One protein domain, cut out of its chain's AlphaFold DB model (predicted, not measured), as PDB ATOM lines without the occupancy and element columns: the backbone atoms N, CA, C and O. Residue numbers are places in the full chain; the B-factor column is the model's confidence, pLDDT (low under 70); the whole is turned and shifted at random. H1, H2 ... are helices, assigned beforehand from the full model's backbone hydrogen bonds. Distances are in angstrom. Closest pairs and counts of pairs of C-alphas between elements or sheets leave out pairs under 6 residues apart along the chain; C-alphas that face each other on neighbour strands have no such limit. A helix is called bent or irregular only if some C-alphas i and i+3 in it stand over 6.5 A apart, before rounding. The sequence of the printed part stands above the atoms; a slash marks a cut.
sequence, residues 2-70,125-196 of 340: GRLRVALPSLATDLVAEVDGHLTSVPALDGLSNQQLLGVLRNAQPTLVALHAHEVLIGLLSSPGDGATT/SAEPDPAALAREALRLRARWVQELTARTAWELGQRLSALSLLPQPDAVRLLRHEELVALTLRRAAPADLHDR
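Overview. This is residues 2 to 70 and 125 to 196 of the 340 residues of the protein "PEP-utilizers domain-containing protein" of Acidimicrobiia bacterium (UniProt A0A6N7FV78). The long helix H3 lies lengthwise beside H2, which runs the opposite way, and H1 lies alongside both, mainly toward the end where H3 begins. At the other end, where H2 begins and H3 ends, the short helices H4 and H5 sit as a small head, H4 packing on H3 and H5 on H2. The class is all helix: 141 residues are printed, with five named helices in the order H1, H2, H3, H4, H5, and no named strand. The outline is elongated, with spans of 56 by 31 by 29 A, and the whole is loose, with a radius of gyration of the C-alphas of 19.2 A.

Along the chain. The longest helix, H3, covers residues 130 to 162 and measures 47.9 A, from C-alpha 130 at (52.495, -18.036, 39.956) to C-alpha 162 at (15.757, -47.294, 30.579). H2, residues 34 to 61, measures 41.5 A. H1, residues 2 to 25, begins with C-alpha 2 at (66.232, -25.527, 40.880) and measures 35.8 A; it has a kink of 33 degrees near residue 9 and is irregular, with C-alphas 6 and 9 standing 7.0 A apart. H4 is residues 169 to 174, 10.5 A, and H5 is residues 177 to 186, 13.7 A.

Arrangement. H2 and H3 are the hubs, each touching three other helices. They touch each other at a shallow tilt of 22 degrees, opposite ways; their closest C-alphas, of Glu 55 and Arg 135, are 5.3 A apart. H1 and H2 form a helical hairpin at 21 degrees, with the C-alphas of Arg 5 and Leu 61 closest at 6.1 A. H3 touches H1 with residues 130 to 145 alone, closest at the C-alphas of Pro 9 and Ala 131, 5.6 A. H2 touches H5 with residues 34 to 38 alone, closest at the C-alphas of Asn 34 and Thr 184, 6.9 A. H1, H2, H3 and H5 make a bundle, a group of helices set side by side. H3 touches H4 with residues 153 to 161 alone, at a steep tilt of 69 degrees, only just short of about perpendicular; the C-alphas of Gly 157 and Pro 169 are closest, 4.0 A. H4 and H5 are close but not clearly touching, and H1 is apart from both. Every O i to N i+4 pair is within hydrogen-bond range in H3 and H5, against 18 of 20 in H1, 21 of 24 in H2 and 0 of 2 in H4, where 3 of 3 O i to N i+3 pairs are.

Size, cuts and confidence. The two C-alphas farthest apart, of Ser 125 and Ala 191, are 58.9 A apart. Residues 71 to 124 are not printed, and C-alphas 70 and 125 across this cut, between H2 and H3, are 13.4 A apart. Of the links printed whole, H4 to H5 is tight, and H1 to H2 and H3 to H4 are short. The mean pLDDT of the printed part is 89.0; residue 2, residues 63 to 69 and residues 125 to 128 are under 70.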
ATOM      1  N   GLY A   2      66.477 -26.906  41.359       69.00
ATOM      2  CA  GLY A   2      66.232 -25.527  40.880       69.00
ATOM      3  C   GLY A   2      65.558 -25.392  39.501       69.00
ATOM      4  O   GLY A   2      64.567 -24.683  39.379       69.00
ATOM      5  N   ARG A   3      66.026 -26.117  38.471       77.19
ATOM      6  CA  ARG A   3      65.442 -26.041  37.110       77.19
ATOM      7  C   ARG A   3      63.997 -26.550  37.032       77.19
ATOM      8  O   ARG A   3      63.198 -25.979  36.305       77.19
ATOM      9  N   LEU A   4      63.668 -27.595  37.798       76.75
ATOM     10  CA  LEU A   4      62.315 -28.156  37.843       76.75
ATOM     11  C   LEU A   4      61.337 -27.171  38.498       76.75
ATOM     12  O   LEU A   4      60.268 -26.934  37.954       76.75
ATOM     13  N   ARG A   5      61.734 -26.530  39.606       75.00
ATOM     14  CA  ARG A   5      60.924 -25.500  40.280       75.00
ATOM     15  C   ARG A   5      60.577 -24.327  39.353       75.00
ATOM     16  O   ARG A   5      59.460 -23.838  39.412       75.00
ATOM     17  N   VAL A   6      61.510 -23.909  38.494       79.56
ATOM     18  CA  VAL A   6      61.295 -22.816  37.525       79.56
ATOM     19  C   VAL A   6      60.406 -23.244  36.351       79.56
ATOM     20  O   VAL A   6      59.608 -22.447  35.876       79.56
ATOM     21  N   ALA A   7      60.516 -24.492  35.883       84.44
ATOM     22  CA  ALA A   7      59.760 -24.978  34.724       84.44
ATOM     23  C   ALA A   7      58.325 -25.432  35.052       84.44
ATOM     24  O   ALA A   7      57.459 -25.407  34.181       84.44
ATOM     25  N   LEU A   8      58.064 -25.854  36.295       84.44
ATOM     26  CA  LEU A   8      56.787 -26.448  36.704       84.44
ATOM     27  C   LEU A   8      55.546 -25.577  36.440       84.44
ATOM     28  O   LEU A   8      54.575 -26.131  35.932       84.44
ATOM     29  N   PRO A   9      55.540 -24.255  36.714       83.25
ATOM     30  CA  PRO A   9      54.384 -23.412  36.397       83.25
ATOM     31  C   PRO A   9      54.046 -23.378  34.898       83.25
ATOM     32  O   PRO A   9      52.871 -23.369  34.533       83.25
ATOM     33  N   SER A  10      55.060 -23.423  34.023       87.38
ATOM     34  CA  SER A  10      54.848 -23.487  32.569       87.38
ATOM     35  C   SER A  10      54.244 -24.828  32.165       87.38
ATOM     36  O   SER A  10      53.227 -24.853  31.488       87.38
ATOM     37  N   LEU A  11      54.810 -25.938  32.654       90.88
ATOM     38  CA  LEU A  11      54.289 -27.284  32.375       90.88
ATOM     39  C   LEU A  11      52.846 -27.460  32.870       90.88
ATOM     40  O   LEU A  11      52.035 -28.108  32.217       90.88
ATOM     41  N   ALA A  12      52.518 -26.869  34.020       91.62
ATOM     42  CA  ALA A  12      51.159 -26.853  34.543       91.62
ATOM     43  C   ALA A  12      50.206 -26.067  33.640       91.62
ATOM     44  O   ALA A  12      49.096 -26.524  33.392       91.62
ATOM     45  N   THR A  13      50.645 -24.913  33.135       91.31
ATOM     46  CA  THR A  13      49.873 -24.106  32.180       91.31
ATOM     47  C   THR A  13      49.605 -24.878  30.888       91.31
ATOM     48  O   THR A  13      48.467 -24.901  30.425       91.31
ATOM     49  N   ASP A  14      50.617 -25.565  30.351       95.00
ATOM     50  CA  ASP A  14      50.479 -26.380  29.139       95.00
ATOM     51  C   ASP A  14      49.480 -27.528  29.351       95.00
ATOM     52  O   ASP A  14      48.570 -27.722  28.543       95.00
ATOM     53  N   LEU A  15      49.586 -28.243  30.479       96.31
ATOM     54  CA  LEU A  15      48.647 -29.307  30.842       96.31
ATOM     55  C   LEU A  15      47.221 -28.774  31.032       96.31
ATOM     56  O   LEU A  15      46.261 -29.415  30.613       96.31
ATOM     57  N   VAL A  16      47.065 -27.604  31.658       95.88
ATOM     58  CA  VAL A  16      45.761 -26.943  31.811       95.88
ATOM     59  C   VAL A  16      45.151 -26.636  30.443       95.88
ATOM     60  O   VAL A  16      43.995 -26.980  30.220       95.88
ATOM     61  N   ALA A  17      45.923 -26.060  29.519       96.19
ATOM     62  CA  ALA A  17      45.448 -25.746  28.175       96.19
ATOM     63  C   ALA A  17      45.059 -27.007  27.382       96.19
ATOM     64  O   ALA A  17      44.035 -27.017  26.698       96.19
ATOM     65  N   GLU A  18      45.835 -28.088  27.505       97.06
ATOM     66  CA  GLU A  18      45.511 -29.383  26.898       97.06
ATOM     67  C   GLU A  18      44.188 -29.943  27.444       97.06
ATOM     68  O   GLU A  18      43.310 -30.349  26.679       97.06
ATOM     69  N   VAL A  19      44.013 -29.931  28.770       97.31
ATOM     70  CA  VAL A  19      42.787 -30.416  29.417       97.31
ATOM     71  C   VAL A  19      41.584 -29.555  29.045       97.31
ATOM     72  O   VAL A  19      40.531 -30.113  28.746       97.31
ATOM     73  N   ASP A  20      41.725 -28.231  28.994       96.25
ATOM     74  CA  ASP A  20      40.657 -27.323  28.561       96.25
ATOM     75  C   ASP A  20      40.235 -27.605  27.113       96.25
ATOM     76  O   ASP A  20      39.039 -27.659  26.807       96.25
ATOM     77  N   GLY A  21      41.205 -27.860  26.228       96.19
ATOM     78  CA  GLY A  21      40.947 -28.284  24.854       96.19
ATOM     79  C   GLY A  21      40.166 -29.599  24.790       96.19
ATOM     80  O   GLY A  21      39.169 -29.692  24.073       96.19
ATOM     81  N   HIS A  22      40.558 -30.598  25.588       94.56
ATOM     82  CA  HIS A  22      39.827 -31.863  25.678       94.56
ATOM     83  C   HIS A  22      38.413 -31.684  26.228       94.56
ATOM     84  O   HIS A  22      37.478 -32.198  25.620       94.56
ATOM     85  N   LEU A  23      38.232 -30.945  27.325       94.44
ATOM     86  CA  LEU A  23      36.920 -30.693  27.930       94.44
ATOM     87  C   LEU A  23      35.974 -29.995  26.947       94.44
ATOM     88  O   LEU A  23      34.845 -30.443  26.767       94.44
ATOM     89  N   THR A  24      36.458 -28.965  26.250       93.50
ATOM     90  CA  THR A  24      35.680 -28.217  25.247       93.50
ATOM     91  C   THR A  24      35.331 -29.076  24.028       93.50
ATOM     92  O   THR A  24      34.322 -28.846  23.368       93.50
ATOM     93  N   SER A  25      36.152 -30.085  23.719       93.62
ATOM     94  CA  SER A  25      35.912 -30.983  22.587       93.62
ATOM     95  C   SER A  25      34.826 -32.032  22.841       93.62
ATOM     96  O   SER A  25      34.393 -32.678  21.887       93.62
ATOM     97  N   VAL A  26      34.398 -32.233  24.096       94.56
ATOM     98  CA  VAL A  26      33.376 -33.229  24.437       94.56
ATOM     99  C   VAL A  26      31.987 -32.707  24.043       94.56
ATOM    100  O   VAL A  26      31.535 -31.708  24.602       94.56
ATOM    101  N   PRO A  27      31.274 -33.372  23.113       94.88
ATOM    102  CA  PRO A  27      29.893 -33.030  22.777       94.88
ATOM    103  C   PRO A  27      28.932 -33.270  23.948       94.88
ATOM    104  O   PRO A  27      29.278 -33.923  24.933       94.88
ATOM    105  N   ALA A  28      27.683 -32.826  23.792       94.38
ATOM    106  CA  ALA A  28      26.612 -33.168  24.723       94.38
ATOM    107  C   ALA A  28      26.528 -34.696  24.929       94.38
ATOM    108  O   ALA A  28      26.557 -35.475  23.970       94.38
ATOM    109  N   LEU A  29      26.492 -35.124  26.196       96.00
ATOM    110  CA  LEU A  29      26.648 -36.535  26.579       96.00
ATOM    111  C   LEU A  29      25.493 -37.414  26.087       96.00
ATOM    112  O   LEU A  29      25.707 -38.569  25.720       96.00
ATOM    113  N   ASP A  30      24.287 -36.859  26.032       94.88
ATOM    114  CA  ASP A  30      23.090 -37.493  25.475       94.88
ATOM    115  C   ASP A  30      23.240 -37.814  23.974       94.88
ATOM    116  O   ASP A  30      22.752 -38.842  23.503       94.88
ATOM    117  N   GLY A  31      24.009 -37.010  23.238       95.88
ATOM    118  CA  GLY A  31      24.351 -37.233  21.832       95.88
ATOM    119  C   GLY A  31      25.462 -38.263  21.588       95.88
ATOM    120  O   GLY A  31      25.659 -38.695  20.449       95.88
ATOM    121  N   LEU A  32      26.202 -38.681  22.619       97.56
ATOM    122  CA  LEU A  32      27.298 -39.642  22.475       97.56
ATOM    123  C   LEU A  32      26.801 -41.087  22.429       97.56
ATOM    124  O   LEU A  32      25.879 -41.482  23.140       97.56
ATOM    125  N   SER A  33      27.465 -41.933  21.640       97.31
ATOM    126  CA  SER A  33      27.254 -43.383  21.690       97.31
ATOM    127  C   SER A  33      27.793 -43.985  22.990       97.31
ATOM    128  O   SER A  33      28.708 -43.456  23.621       97.31
ATOM    129  N   ASN A  34      27.298 -45.169  23.355       97.00
ATOM    130  CA  ASN A  34      27.785 -45.894  24.531       97.00
ATOM    131  C   ASN A  34      29.303 -46.160  24.484       97.00
ATOM    132  O   ASN A  34      29.971 -46.099  25.512       97.00
ATOM    133  N   GLN A  35      29.869 -46.418  23.299       96.75
ATOM    134  CA  GLN A  35      31.319 -46.586  23.143       96.75
ATOM    135  C   GLN A  35      32.083 -45.282  23.395       96.75
ATOM    136  O   GLN A  35      33.141 -45.313  24.022       96.75
ATOM    137  N   GLN A  36      31.549 -44.146  22.942       97.12
ATOM    138  CA  GLN A  36      32.145 -42.834  23.193       97.12
ATOM    139  C   GLN A  36      32.078 -42.467  24.681       97.12
ATOM    140  O   GLN A  36      33.095 -42.055  25.230       97.12
ATOM    141  N   LEU A  37      30.947 -42.708  25.357       97.75
ATOM    142  CA  LEU A  37      30.807 -42.495  26.805       97.75
ATOM    143  C   LEU A  37      31.811 -43.339  27.607       97.75
ATOM    144  O   LEU A  37      32.512 -42.826  28.476       97.75
ATOM    145  N   LEU A  38      31.960 -44.625  27.273       97.12
ATOM    146  CA  LEU A  38      32.987 -45.476  27.888       97.12
ATOM    147  C   LEU A  38      34.411 -44.975  27.589       97.12
ATOM    148  O   LEU A  38      35.292 -45.083  28.441       97.12
ATOM    149  N   GLY A  39      34.636 -44.405  26.402       95.62
ATOM    150  CA  GLY A  39      35.887 -43.743  26.037       95.62
ATOM    151  C   GLY A  39      36.207 -42.544  26.931       95.62
ATOM    152  O   GLY A  39      37.337 -42.441  27.404       95.62
ATOM    153  N   VAL A  40      35.216 -41.694  27.225       96.44
ATOM    154  CA  VAL A  40      35.354 -40.566  28.164       96.44
ATOM    155  C   VAL A  40      35.763 -41.068  29.552       96.44
ATOM    156  O   VAL A  40      36.764 -40.603  30.094       96.44
ATOM    157  N   LEU A  41      35.068 -42.078  30.094       95.75
ATOM    158  CA  LEU A  41      35.401 -42.656  31.407       95.75
ATOM    159  C   LEU A  41      36.818 -43.239  31.454       95.75
ATOM    160  O   LEU A  41      37.546 -43.035  32.424       95.75
ATOM    161  N   ARG A  42      37.224 -43.960  30.405       94.06
ATOM    162  CA  ARG A  42      38.559 -44.563  30.314       94.06
ATOM    163  C   ARG A  42      39.664 -43.506  30.270       94.06
ATOM    164  O   ARG A  42      40.721 -43.704  30.861       94.06
ATOM    165  N   ASN A  43      39.426 -42.400  29.568       93.56
ATOM    166  CA  ASN A  43      40.410 -41.334  29.406       93.56
ATOM    167  C   ASN A  43      40.519 -40.440  30.652       93.56
ATOM    168  O   ASN A  43      41.557 -39.822  30.861       93.56
ATOM    169  N   ALA A  44      39.499 -40.406  31.513       94.19
ATOM    170  CA  ALA A  44      39.512 -39.576  32.715       94.19
ATOM    171  C   ALA A  44      40.628 -39.952  33.704       94.19
ATOM    172  O   ALA A  44      41.278 -39.071  34.264       94.19
ATOM    173  N   GLN A  45      40.889 -41.250  33.914       91.75
ATOM    174  CA  GLN A  45      41.897 -41.706  34.877       91.75
ATOM    175  C   GLN A  45      43.313 -41.172  34.576       91.75
ATOM    176  O   GLN A  45      43.896 -40.562  35.474       91.75
ATOM    177  N   PRO A  46      43.901 -41.366  33.376       95.31
ATOM    178  CA  PRO A  46      45.237 -40.844  33.093       95.31
ATOM    179  C   PRO A  46      45.297 -39.314  33.184       95.31
ATOM    180  O   PRO A  46      46.278 -38.786  33.706       95.31
ATOM    181  N   THR A  47      44.241 -38.603  32.774       96.38
ATOM    182  CA  THR A  47      44.156 -37.143  32.923       96.38
ATOM    183  C   THR A  47      44.181 -36.718  34.393       96.38
ATOM    184  O   THR A  47      44.957 -35.840  34.762       96.38
ATOM    185  N   LEU A  48      43.400 -37.371  35.259       96.44
ATOM    186  CA  LEU A  48      43.394 -37.087  36.700       96.44
ATOM    187  C   LEU A  48      44.740 -37.392  37.359       96.44
ATOM    188  O   LEU A  48      45.203 -36.617  38.193       96.44
ATOM    189  N   VAL A  49      45.395 -38.490  36.967       95.44
ATOM    190  CA  VAL A  49      46.743 -38.823  37.453       95.44
ATOM    191  C   VAL A  49      47.741 -37.734  37.063       95.44
ATOM    192  O   VAL A  49      48.514 -37.297  37.914       95.44
ATOM    193  N   ALA A  50      47.710 -37.261  35.814       95.31
ATOM    194  CA  ALA A  50      48.591 -36.192  35.355       95.31
ATOM    195  C   ALA A  50      48.358 -34.886  36.133       95.31
ATOM    196  O   ALA A  50      49.322 -34.287  36.616       95.31
ATOM    197  N   LEU A  51      47.096 -34.481  36.307       96.00
ATOM    198  CA  LEU A  51      46.720 -33.276  37.050       96.00
ATOM    199  C   LEU A  51      47.186 -33.340  38.511       96.00
ATOM    200  O   LEU A  51      47.888 -32.437  38.967       96.00
ATOM    201  N   HIS A  52      46.884 -34.429  39.225       93.50
ATOM    202  CA  HIS A  52      47.286 -34.587  40.626       93.50
ATOM    203  C   HIS A  52      48.800 -34.720  40.801       93.50
ATOM    204  O   HIS A  52      49.353 -34.182  41.758       93.50
ATOM    205  N   ALA A  53      49.499 -35.394  39.884       90.94
ATOM    206  CA  ALA A  53      50.955 -35.483  39.945       90.94
ATOM    207  C   ALA A  53      51.601 -34.090  39.866       90.94
ATOM    208  O   ALA A  53      52.473 -33.773  40.677       90.94
ATOM    209  N   HIS A  54      51.146 -33.235  38.944       92.50
ATOM    210  CA  HIS A  54      51.646 -31.863  38.832       92.50
ATOM    211  C   HIS A  54      51.254 -31.015  40.043       92.50
ATOM    212  O   HIS A  54      52.096 -30.294  40.577       92.50
ATOM    213  N   GLU A  55      50.019 -31.145  40.530       89.69
ATOM    214  CA  GLU A  55      49.544 -30.456  41.731       89.69
ATOM    215  C   GLU A  55      50.437 -30.766  42.948       89.69
ATOM    216  O   GLU A  55      50.919 -29.850  43.624       89.69
ATOM    217  N   VAL A  56      50.713 -32.054  43.190       86.12
ATOM    218  CA  VAL A  56      51.566 -32.527  44.290       86.12
ATOM    219  C   VAL A  56      53.004 -32.045  44.115       86.12
ATOM    220  O   VAL A  56      53.591 -31.539  45.069       86.12
ATOM    221  N   LEU A  57      53.575 -32.143  42.910       87.88
ATOM    222  CA  LEU A  57      54.939 -31.676  42.641       87.88
ATOM    223  C   LEU A  57      55.091 -30.172  42.887       87.88
ATOM    224  O   LEU A  57      56.060 -29.747  43.516       87.88
ATOM    225  N   ILE A  58      54.120 -29.369  42.444       85.38
ATOM    226  CA  ILE A  58      54.099 -27.928  42.704       85.38
ATOM    227  C   ILE A  58      53.946 -27.667  44.204       85.38
ATOM    228  O   ILE A  58      54.597 -26.769  44.736       85.38
ATOM    229  N   GLY A  59      53.123 -28.442  44.913       79.69
ATOM    230  CA  GLY A  59      53.020 -28.413  46.378       79.69
ATOM    231  C   GLY A  59      54.358 -28.652  47.082       79.69
ATOM    232  O   GLY A  59      54.777 -27.826  47.886       79.69
ATOM    233  N   LEU A  60      55.057 -29.734  46.733       82.25
ATOM    234  CA  LEU A  60      56.325 -30.145  47.352       82.25
ATOM    235  C   LEU A  60      57.488 -29.177  47.097       82.25
ATOM    236  O   LEU A  60      58.435 -29.131  47.879       82.25
ATOM    237  N   LEU A  61      57.457 -28.446  45.980       76.50
ATOM    238  CA  LEU A  61      58.572 -27.605  45.529       76.50
ATOM    239  C   LEU A  61      58.354 -26.107  45.764       76.50
ATOM    240  O   LEU A  61      59.261 -25.311  45.494       76.50
ATOM    241  N   SER A  62      57.183 -25.721  46.268       72.69
ATOM    242  CA  SER A  62      56.888 -24.337  46.640       72.69
ATOM    243  C   SER A  62      57.304 -24.058  48.080       72.69
ATOM    244  O   SER A  62      57.259 -24.939  48.936       72.69
ATOM    245  N   SER A  63      57.726 -22.824  48.350       60.28
ATOM    246  CA  SER A  63      58.006 -22.398  49.721       60.28
ATOM    247  C   SER A  63      56.679 -22.202  50.470       60.28
ATOM    248  O   SER A  63      55.769 -21.605  49.899       60.28
ATOM    249  N   PRO A  64      56.539 -22.667  51.725       51.88
ATOM    250  CA  PRO A  64      55.390 -22.320  52.552       51.88
ATOM    251  C   PRO A  64      55.506 -20.838  52.940       51.88
ATOM    252  O   PRO A  64      56.313 -20.485  53.795       51.88
ATOM    253  N   GLY A  65      54.764 -19.965  52.258       50.94
ATOM    254  CA  GLY A  65      54.774 -18.527  52.527       50.94
ATOM    255  C   GLY A  65      53.750 -17.758  51.692       50.94
ATOM    256  O   GLY A  65      53.843 -17.753  50.471       50.94
ATOM    257  N   ASP A  66      52.815 -17.144  52.417       43.97
ATOM    258  CA  ASP A  66      51.885 -16.046  52.123       43.97
ATOM    259  C   ASP A  66      50.877 -16.118  50.959       43.97
ATOM    260  O   ASP A  66      51.190 -16.014  49.778       43.97
ATOM    261  N   GLY A  67      49.596 -16.148  51.356       52.62
ATOM    262  CA  GLY A  67      48.551 -15.343  50.713       52.62
ATOM    263  C   GLY A  67      47.939 -15.867  49.419       52.62
ATOM    264  O   GLY A  67      47.421 -15.071  48.642       52.62
ATOM    265  N   ALA A  68      47.966 -17.173  49.159       53.47
ATOM    266  CA  ALA A  68      47.329 -17.710  47.962       53.47
ATOM    267  C   ALA A  68      45.795 -17.675  48.073       53.47
ATOM    268  O   ALA A  68      45.193 -18.418  48.853       53.47
ATOM    269  N   THR A  69      45.158 -16.856  47.239       64.62
ATOM    270  CA  THR A  69      43.730 -16.949  46.933       64.62
ATOM    271  C   THR A  69      43.432 -18.356  46.418       64.62
ATOM    272  O   THR A  69      43.867 -18.733  45.331       64.62
ATOM    273  N   THR A  70      42.737 -19.170  47.209       71.56
ATOM    274  CA  THR A  70      42.398 -20.538  46.785       71.56
ATOM    275  C   THR A  70      41.239 -20.529  45.784       71.56
ATOM    276  O   THR A  70      40.406 -19.619  45.801       71.56
ATOM    277  N   SER A 125      45.179  -8.694  48.800       46.84
ATOM    278  CA  SER A 125      45.683  -7.607  47.955       46.84
ATOM    279  C   SER A 125      47.123  -7.820  47.467       46.84
ATOM    280  O   SER A 125      47.676  -6.954  46.791       46.84
ATOM    281  N   ALA A 126      47.738  -8.958  47.800       59.72
ATOM    282  CA  ALA A 126      49.065  -9.336  47.329       59.72
ATOM    283  C   ALA A 126      49.006  -9.911  45.904       59.72
ATOM    284  O   ALA A 126      48.050 -10.600  45.546       59.72
ATOM    285  N   GLU A 127      50.048  -9.668  45.100       60.25
ATOM    286  CA  GLU A 127      50.194 -10.364  43.819       60.25
ATOM    287  C   GLU A 127      50.283 -11.879  44.067       60.25
ATOM    288  O   GLU A 127      51.131 -12.326  44.848       60.25
ATOM    289  N   PRO A 128      49.414 -12.685  43.436       65.69
ATOM    290  CA  PRO A 128      49.373 -14.113  43.691       65.69
ATOM    291  C   PRO A 128      50.617 -14.808  43.121       65.69
ATOM    292  O   PRO A 128      50.977 -14.622  41.957       65.69
ATOM    293  N   ASP A 129      51.255 -15.657  43.934       75.62
ATOM    294  CA  ASP A 129      52.387 -16.489  43.514       75.62
ATOM    295  C   ASP A 129      52.009 -17.330  42.273       75.62
ATOM    296  O   ASP A 129      51.045 -18.105  42.332       75.62
ATOM    297  N   PRO A 130      52.762 -17.248  41.157       79.06
ATOM    298  CA  PRO A 130      52.495 -18.036  39.956       79.06
ATOM    299  C   PRO A 130      52.406 -19.544  40.213       79.06
ATOM    300  O   PRO A 130      51.611 -20.235  39.574       79.06
ATOM    301  N   ALA A 131      53.191 -20.078  41.157       79.38
ATOM    302  CA  ALA A 131      53.125 -21.495  41.505       79.38
ATOM    303  C   ALA A 131      51.831 -21.839  42.263       79.38
ATOM    304  O   ALA A 131      51.255 -22.908  42.048       79.38
ATOM    305  N   ALA A 132      51.340 -20.935  43.111       77.50
ATOM    306  CA  ALA A 132      50.050 -21.086  43.769       77.50
ATOM    307  C   ALA A 132      48.887 -21.019  42.769       77.50
ATOM    308  O   ALA A 132      48.037 -21.908  42.787       77.50
ATOM    309  N   LEU A 133      48.895 -20.052  41.845       81.31
ATOM    310  CA  LEU A 133      47.891 -19.960  40.778       81.31
ATOM    311  C   LEU A 133      47.856 -21.219  39.912       81.31
ATOM    312  O   LEU A 133      46.786 -21.774  39.671       81.31
ATOM    313  N   ALA A 134      49.024 -21.700  39.480       85.44
ATOM    314  CA  ALA A 134      49.124 -22.923  38.691       85.44
ATOM    315  C   ALA A 134      48.560 -24.136  39.449       85.44
ATOM    316  O   ALA A 134      47.839 -24.951  38.874       85.44
ATOM    317  N   ARG A 135      48.834 -24.242  40.757       86.00
ATOM    318  CA  ARG A 135      48.292 -25.314  41.605       86.00
ATOM    319  C   ARG A 135      46.767 -25.256  41.697       86.00
ATOM    320  O   ARG A 135      46.115 -26.286  41.546       86.00
ATOM    321  N   GLU A 136      46.196 -24.075  41.921       86.44
ATOM    322  CA  GLU A 136      44.741 -23.909  42.007       86.44
ATOM    323  C   GLU A 136      44.056 -24.148  40.652       86.44
ATOM    324  O   GLU A 136      43.000 -24.782  40.599       86.44
ATOM    325  N   ALA A 137      44.688 -23.753  39.541       89.56
ATOM    326  CA  ALA A 137      44.199 -24.062  38.200       89.56
ATOM    327  C   ALA A 137      44.136 -25.581  37.950       89.56
ATOM    328  O   ALA A 137      43.111 -26.080  37.479       89.56
ATOM    329  N   LEU A 138      45.183 -26.329  38.321       92.75
ATOM    330  CA  LEU A 138      45.212 -27.792  38.208       92.75
ATOM    331  C   LEU A 138      44.110 -28.461  39.042       92.75
ATOM    332  O   LEU A 138      43.417 -29.345  38.536       92.75
ATOM    333  N   ARG A 139      43.905 -28.014  40.290       90.06
ATOM    334  CA  ARG A 139      42.821 -28.509  41.161       90.06
ATOM    335  C   ARG A 139      41.453 -28.320  40.529       90.06
ATOM    336  O   ARG A 139      40.635 -29.239  40.538       90.06
ATOM    337  N   LEU A 140      41.219 -27.144  39.951       91.44
ATOM    338  CA  LEU A 140      39.954 -26.842  39.298       91.44
ATOM    339  C   LEU A 140      39.720 -27.740  38.073       91.44
ATOM    340  O   LEU A 140      38.634 -28.295  37.923       91.44
ATOM    341  N   ARG A 141      40.746 -27.976  37.243       94.88
ATOM    342  CA  ARG A 141      40.635 -28.896  36.093       94.88
ATOM    343  C   ARG A 141      40.410 -30.336  36.542       94.88
ATOM    344  O   ARG A 141      39.599 -31.036  35.938       94.88
ATOM    345  N   ALA A 142      41.050 -30.774  37.628       95.19
ATOM    346  CA  ALA A 142      40.788 -32.095  38.201       95.19
ATOM    347  C   ALA A 142      39.319 -32.225  38.625       95.19
ATOM    348  O   ALA A 142      38.671 -33.231  38.321       95.19
ATOM    349  N   ARG A 143      38.759 -31.179  39.244       93.44
ATOM    350  CA  ARG A 143      37.342 -31.128  39.612       93.44
ATOM    351  C   ARG A 143      36.421 -31.183  38.388       93.44
ATOM    352  O   ARG A 143      35.459 -31.946  38.400       93.44
ATOM    353  N   TRP A 144      36.723 -30.459  37.312       94.62
ATOM    354  CA  TRP A 144      35.933 -30.512  36.075       94.62
ATOM    355  C   TRP A 144      35.989 -31.877  35.382       94.62
ATOM    356  O   TRP A 144      34.959 -32.394  34.958       94.62
ATOM    357  N   VAL A 145      37.160 -32.520  35.329       96.56
ATOM    358  CA  VAL A 145      37.299 -33.877  34.772       96.56
ATOM    359  C   VAL A 145      36.509 -34.894  35.601       96.56
ATOM    360  O   VAL A 145      35.828 -35.761  35.048       96.56
ATOM    361  N   GLN A 146      36.545 -34.786  36.929       95.50
ATOM    362  CA  GLN A 146      35.722 -35.612  37.813       95.50
ATOM    363  C   GLN A 146      34.219 -35.357  37.607       95.50
ATOM    364  O   GLN A 146      33.441 -36.307  37.626       95.50
ATOM    365  N   GLU A 147      33.799 -34.102  37.408       94.62
ATOM    366  CA  GLU A 147      32.408 -33.752  37.094       94.62
ATOM    367  C   GLU A 147      31.955 -34.373  35.767       94.62
ATOM    368  O   GLU A 147      30.933 -35.054  35.720       94.62
ATOM    369  N   LEU A 148      32.757 -34.237  34.708       95.31
ATOM    370  CA  LEU A 148      32.500 -34.881  33.421       95.31
ATOM    371  C   LEU A 148      32.389 -36.406  33.565       95.31
ATOM    372  O   LEU A 148      31.478 -37.023  33.012       95.31
ATOM    373  N   THR A 149      33.293 -37.017  34.335       95.56
ATOM    374  CA  THR A 149      33.285 -38.462  34.611       95.56
ATOM    375  C   THR A 149      31.991 -38.876  35.305       95.56
ATOM    376  O   THR A 149      31.360 -39.859  34.916       95.56
ATOM    377  N   ALA A 150      31.567 -38.110  36.308       94.81
ATOM    378  CA  ALA A 150      30.356 -38.388  37.056       94.81
ATOM    379  C   ALA A 150      29.093 -38.254  36.199       94.81
ATOM    380  O   ALA A 150      28.257 -39.158  36.217       94.81
ATOM    381  N   ARG A 151      28.987 -37.187  35.397       95.06
ATOM    382  CA  ARG A 151      27.879 -36.992  34.448       95.06
ATOM    383  C   ARG A 151      27.842 -38.087  33.384       95.06
ATOM    384  O   ARG A 151      26.776 -38.601  33.072       95.06
ATOM    385  N   THR A 152      29.002 -38.508  32.883       96.88
ATOM    386  CA  THR A 152      29.118 -39.605  31.906       96.88
ATOM    387  C   THR A 152      28.662 -40.940  32.499       96.88
ATOM    388  O   THR A 152      27.931 -41.695  31.857       96.88
ATOM    389  N   ALA A 153      29.071 -41.241  33.736       96.50
ATOM    390  CA  ALA A 153      28.630 -42.443  34.438       96.50
ATOM    391  C   ALA A 153      27.122 -42.402  34.730       96.50
ATOM    392  O   ALA A 153      26.437 -43.403  34.535       96.50
ATOM    393  N   TRP A 154      26.601 -41.245  35.145       96.75
ATOM    394  CA  TRP A 154      25.171 -41.044  35.358       96.75
ATOM    395  C   TRP A 154      24.369 -41.254  34.072       96.75
ATOM    396  O   TRP A 154      23.401 -42.007  34.088       96.75
ATOM    397  N   GLU A 155      24.811 -40.686  32.949       97.38
ATOM    398  CA  GLU A 155      24.171 -40.851  31.641       97.38
ATOM    399  C   GLU A 155      24.109 -42.324  31.208       97.38
ATOM    400  O   GLU A 155      23.064 -42.817  30.780       97.38
ATOM    401  N   LEU A 156      25.196 -43.078  31.403       97.62
ATOM    402  CA  LEU A 156      25.177 -44.530  31.203       97.62
ATOM    403  C   LEU A 156      24.187 -45.224  32.148       97.62
ATOM    404  O   LEU A 156      23.450 -46.106  31.709       97.62
ATOM    405  N   GLY A 157      24.125 -44.808  33.413       97.06
ATOM    406  CA  GLY A 157      23.129 -45.274  34.376       97.06
ATOM    407  C   GLY A 157      21.693 -45.058  33.892       97.06
ATOM    408  O   GLY A 157      20.895 -45.997  33.915       97.06
ATOM    409  N   GLN A 158      21.376 -43.864  33.379       97.44
ATOM    410  CA  GLN A 158      20.058 -43.529  32.828       97.44
ATOM    411  C   GLN A 158      19.692 -44.454  31.665       97.44
ATOM    412  O   GLN A 158      18.618 -45.058  31.659       97.44
ATOM    413  N   ARG A 159      20.611 -44.642  30.712       97.31
ATOM    414  CA  ARG A 159      20.396 -45.518  29.549       97.31
ATOM    415  C   ARG A 159      20.207 -46.976  29.939       97.31
ATOM    416  O   ARG A 159      19.324 -47.650  29.416       97.31
ATOM    417  N   LEU A 160      21.037 -47.479  30.847       97.12
ATOM    418  CA  LEU A 160      20.953 -48.860  31.315       97.12
ATOM    419  C   LEU A 160      19.667 -49.106  32.111       97.12
ATOM    420  O   LEU A 160      19.054 -50.162  31.964       97.12
ATOM    421  N   SER A 161      19.224 -48.124  32.897       96.12
ATOM    422  CA  SER A 161      17.952 -48.192  33.617       96.12
ATOM    423  C   SER A 161      16.751 -48.149  32.669       96.12
ATOM    424  O   SER A 161      15.850 -48.976  32.799       96.12
ATOM    425  N   ALA A 162      16.782 -47.309  31.628       96.56
ATOM    426  CA  ALA A 162      15.757 -47.294  30.579       96.56
ATOM    427  C   ALA A 162      15.640 -48.640  29.832       96.56
ATOM    428  O   ALA A 162      14.570 -49.000  29.347       96.56
ATOM    429  N   LEU A 163      16.728 -49.416  29.776       95.81
ATOM    430  CA  LEU A 163      16.759 -50.775  29.227       95.81
ATOM    431  C   LEU A 163      16.432 -51.871  30.256       95.81
ATOM    432  O   LEU A 163      16.545 -53.051  29.929       95.81
ATOM    433  N   SER A 164      16.053 -51.507  31.487       94.69
ATOM    434  CA  SER A 164      15.817 -52.434  32.606       94.69
ATOM    435  C   SER A 164      17.026 -53.321  32.954       94.69
ATOM    436  O   SER A 164      16.871 -54.398  33.521       94.69
ATOM    437  N   LEU A 165      18.241 -52.878  32.611       94.31
ATOM    438  CA  LEU A 165      19.498 -53.537  32.992       94.31
ATOM    439  C   LEU A 165      20.000 -53.074  34.363       94.31
ATOM    440  O   LEU A 165      20.783 -53.774  35.000       94.31
ATOM    441  N   LEU A 166      19.555 -51.895  34.802       94.62
ATOM    442  CA  LEU A 166      19.725 -51.383  36.157       94.62
ATOM    443  C   LEU A 166      18.355 -51.038  36.750       94.62
ATOM    444  O   LEU A 166      17.505 -50.519  36.021       94.62
ATOM    445  N   PRO A 167      18.134 -51.263  38.057       91.38
ATOM    446  CA  PRO A 167      16.868 -50.910  38.696       91.38
ATOM    447  C   PRO A 167      16.636 -49.393  38.690       91.38
ATOM    448  O   PRO A 167      15.515 -48.939  38.486       91.38
ATOM    449  N   GLN A 168      17.703 -48.616  38.882       92.88
ATOM    450  CA  GLN A 168      17.706 -47.155  38.894       92.88
ATOM    451  C   GLN A 168      19.045 -46.637  38.335       92.88
ATOM    452  O   GLN A 168      20.036 -47.377  38.356       92.88
ATOM    453  N   PRO A 169      19.116 -45.387  37.834       94.88
ATOM    454  CA  PRO A 169      20.342 -44.845  37.238       94.88
ATOM    455  C   PRO A 169      21.544 -44.835  38.188       94.88
ATOM    456  O   PRO A 169      22.689 -45.019  37.782       94.88
ATOM    457  N   ASP A 170      21.284 -44.660  39.475       92.31
ATOM    458  CA  ASP A 170      22.278 -44.532  40.527       92.31
ATOM    459  C   ASP A 170      22.950 -45.861  40.907       92.31
ATOM    460  O   ASP A 170      24.060 -45.847  41.450       92.31
ATOM    461  N   ALA A 171      22.341 -46.996  40.548       93.38
ATOM    462  CA  ALA A 171      22.922 -48.329  40.681       93.38
ATOM    463  C   ALA A 171      24.199 -48.501  39.839       93.38
ATOM    464  O   ALA A 171      24.985 -49.412  40.091       93.38
ATOM    465  N   VAL A 172      24.476 -47.587  38.897       94.88
ATOM    466  CA  VAL A 172      25.759 -47.528  38.181       94.88
ATOM    467  C   VAL A 172      26.957 -47.431  39.139       94.88
ATOM    468  O   VAL A 172      28.037 -47.927  38.833       94.88
ATOM    469  N   ARG A 173      26.754 -46.866  40.338       93.31
ATOM    470  CA  ARG A 173      27.761 -46.752  41.407       93.31
ATOM    471  C   ARG A 173      28.181 -48.100  42.003       93.31
ATOM    472  O   ARG A 173      29.208 -48.173  42.668       93.31
ATOM    473  N   LEU A 174      27.391 -49.152  41.784       93.38
ATOM    474  CA  LEU A 174      27.644 -50.509  42.278       93.38
ATOM    475  C   LEU A 174      28.486 -51.346  41.309       93.38
ATOM    476  O   LEU A 174      28.875 -52.471  41.640       93.38
ATOM    477  N   LEU A 175      28.748 -50.821  40.109       94.19
ATOM    478  CA  LEU A 175      29.501 -51.497  39.063       94.19
ATOM    479  C   LEU A 175      30.968 -51.076  39.097       94.19
ATOM    480  O   LEU A 175      31.309 -49.894  39.136       94.19
ATOM    481  N   ARG A 176      31.857 -52.058  38.987       92.44
ATOM    482  CA  ARG A 176      33.254 -51.818  38.615       92.44
ATOM    483  C   ARG A 176      33.316 -51.351  37.163       92.44
ATOM    484  O   ARG A 176      32.427 -51.648  36.368       92.44
ATOM    485  N   HIS A 177      34.411 -50.696  36.780       91.62
ATOM    486  CA  HIS A 177      34.585 -50.216  35.404       91.62
ATOM    487  C   HIS A 177      34.423 -51.338  34.359       91.62
ATOM    488  O   HIS A 177      33.708 -51.169  33.375       91.62
ATOM    489  N   GLU A 178      35.019 -52.508  34.599       94.44
ATOM    490  CA  GLU A 178      34.912 -53.667  33.700       94.44
ATOM    491  C   GLU A 178      33.476 -54.199  33.587       94.44
ATOM    492  O   GLU A 178      33.024 -54.556  32.498       94.44
ATOM    493  N   GLU A 179      32.740 -54.205  34.699       96.38
ATOM    494  CA  GLU A 179      31.341 -54.635  34.748       96.38
ATOM    495  C   GLU A 179      30.438 -53.632  34.028       96.38
ATOM    496  O   GLU A 179      29.556 -54.038  33.278       96.38
ATOM    497  N   LEU A 180      30.697 -52.330  34.176       96.31
ATOM    498  CA  LEU A 180      29.999 -51.283  33.435       96.31
ATOM    499  C   LEU A 180      30.220 -51.433  31.926       96.31
ATOM    500  O   LEU A 180      29.260 -51.368  31.158       96.31
ATOM    501  N   VAL A 181      31.456 -51.692  31.487       96.62
ATOM    502  CA  VAL A 181      31.774 -51.966  30.076       96.62
ATOM    503  C   VAL A 181      31.034 -53.214  29.583       96.62
ATOM    504  O   VAL A 181      30.409 -53.183  28.517       96.62
ATOM    505  N   ALA A 182      31.071 -54.311  30.346       96.75
ATOM    506  CA  ALA A 182      30.417 -55.568  29.992       96.75
ATOM    507  C   ALA A 182      28.889 -55.428  29.921       96.75
ATOM    508  O   ALA A 182      28.271 -55.878  28.953       96.75
ATOM    509  N   LEU A 183      28.279 -54.747  30.891       96.94
ATOM    510  CA  LEU A 183      26.846 -54.483  30.918       96.94
ATOM    511  C   LEU A 183      26.426 -53.577  29.754       96.94
ATOM    512  O   LEU A 183      25.447 -53.858  29.067       96.94
ATOM    513  N   THR A 184      27.213 -52.542  29.466       96.88
ATOM    514  CA  THR A 184      26.914 -51.562  28.412       96.88
ATOM    515  C   THR A 184      27.025 -52.146  27.004       96.88
ATOM    516  O   THR A 184      26.180 -51.866  26.154       96.88
ATOM    517  N   LEU A 185      28.064 -52.941  26.730       95.69
ATOM    518  CA  LEU A 185      28.339 -53.446  25.378       95.69
ATOM    519  C   LEU A 185      27.779 -54.846  25.128       95.69
ATOM    520  O   LEU A 185      27.453 -55.178  23.991       95.69
ATOM    521  N   ARG A 186      27.696 -55.680  26.167       95.62
ATOM    522  CA  ARG A 186      27.333 -57.104  26.054       95.62
ATOM    523  C   ARG A 186      26.081 -57.471  26.842       95.62
ATOM    524  O   ARG A 186      25.662 -58.620  26.770       95.62
ATOM    525  N   ARG A 187      25.492 -56.526  27.588       94.81
ATOM    526  CA  ARG A 187      24.341 -56.762  28.478       94.81
ATOM    527  C   ARG A 187      24.598 -57.866  29.508       94.81
ATOM    528  O   ARG A 187      23.679 -58.557  29.930       94.81
ATOM    529  N   ALA A 188      25.859 -58.031  29.902       94.69
ATOM    530  CA  ALA A 188      26.272 -59.009  30.896       94.69
ATOM    531  C   ALA A 188      26.293 -58.350  32.281       94.69
ATOM    532  O   ALA A 188      27.241 -57.638  32.611       94.69
ATOM    533  N   ALA A 189      25.234 -58.561  33.065       90.69
ATOM    534  CA  ALA A 189      25.154 -58.078  34.442       90.69
ATOM    535  C   ALA A 189      25.904 -59.020  35.404       90.69
ATOM    536  O   ALA A 189      25.827 -60.241  35.233       90.69
ATOM    537  N   PRO A 190      26.600 -58.490  36.428       93.06
ATOM    538  CA  PRO A 190      27.103 -59.300  37.535       93.06
ATOM    539  C   PRO A 190      25.954 -60.033  38.233       93.06
ATOM    540  O   PRO A 190      24.901 -59.444  38.480       93.06
ATOM    541  N   ALA A 191      26.156 -61.309  38.568       91.25
ATOM    542  CA  ALA A 191      25.120 -62.132  39.196       91.25
ATOM    543  C   ALA A 191      24.682 -61.583  40.566       91.25
ATOM    544  O   ALA A 191      23.515 -61.687  40.925       91.25
ATOM    545  N   ASP A 192      25.608 -60.960  41.292       92.62
ATOM    546  CA  ASP A 192      25.412 -60.393  42.625       92.62
ATOM    547  C   ASP A 192      24.918 -58.939  42.608       92.62
ATOM    548  O   ASP A 192      24.743 -58.345  43.665       92.62
ATOM    549  N   LEU A 193      24.690 -58.331  41.433       89.94
ATOM    550  CA  LEU A 193      24.376 -56.900  41.327       89.94
ATOM    551  C   LEU A 193      23.153 -56.485  42.162       89.94
ATOM    552  O   LEU A 193      23.150 -55.397  42.728       89.94
ATOM    553  N   HIS A 194      22.139 -57.348  42.244       86.75
ATOM    554  CA  HIS A 194      20.906 -57.080  42.992       86.75
ATOM    555  C   HIS A 194      21.118 -57.092  44.511       86.75
ATOM    556  O   HIS A 194      20.376 -56.431  45.230       86.75
ATOM    557  N   ASP A 195      22.140 -57.807  44.983       89.75
ATOM    558  CA  ASP A 195      22.483 -57.915  46.403       89.75
ATOM    559  C   ASP A 195      23.467 -56.818  46.838       89.75
ATOM    560  O   ASP A 195      23.709 -56.613  48.030       89.75
ATOM    561  N   ARG A 196      24.058 -56.097  45.875       89.94
ATOM    562  CA  ARG A 196      24.986 -55.005  46.161       89.94
ATOM    563  C   ARG A 196      24.227 -53.797  46.687       89.94
ATOM    564  O   ARG A 196      23.288 -53.295  46.079       89.94
TER     565      ARG A 196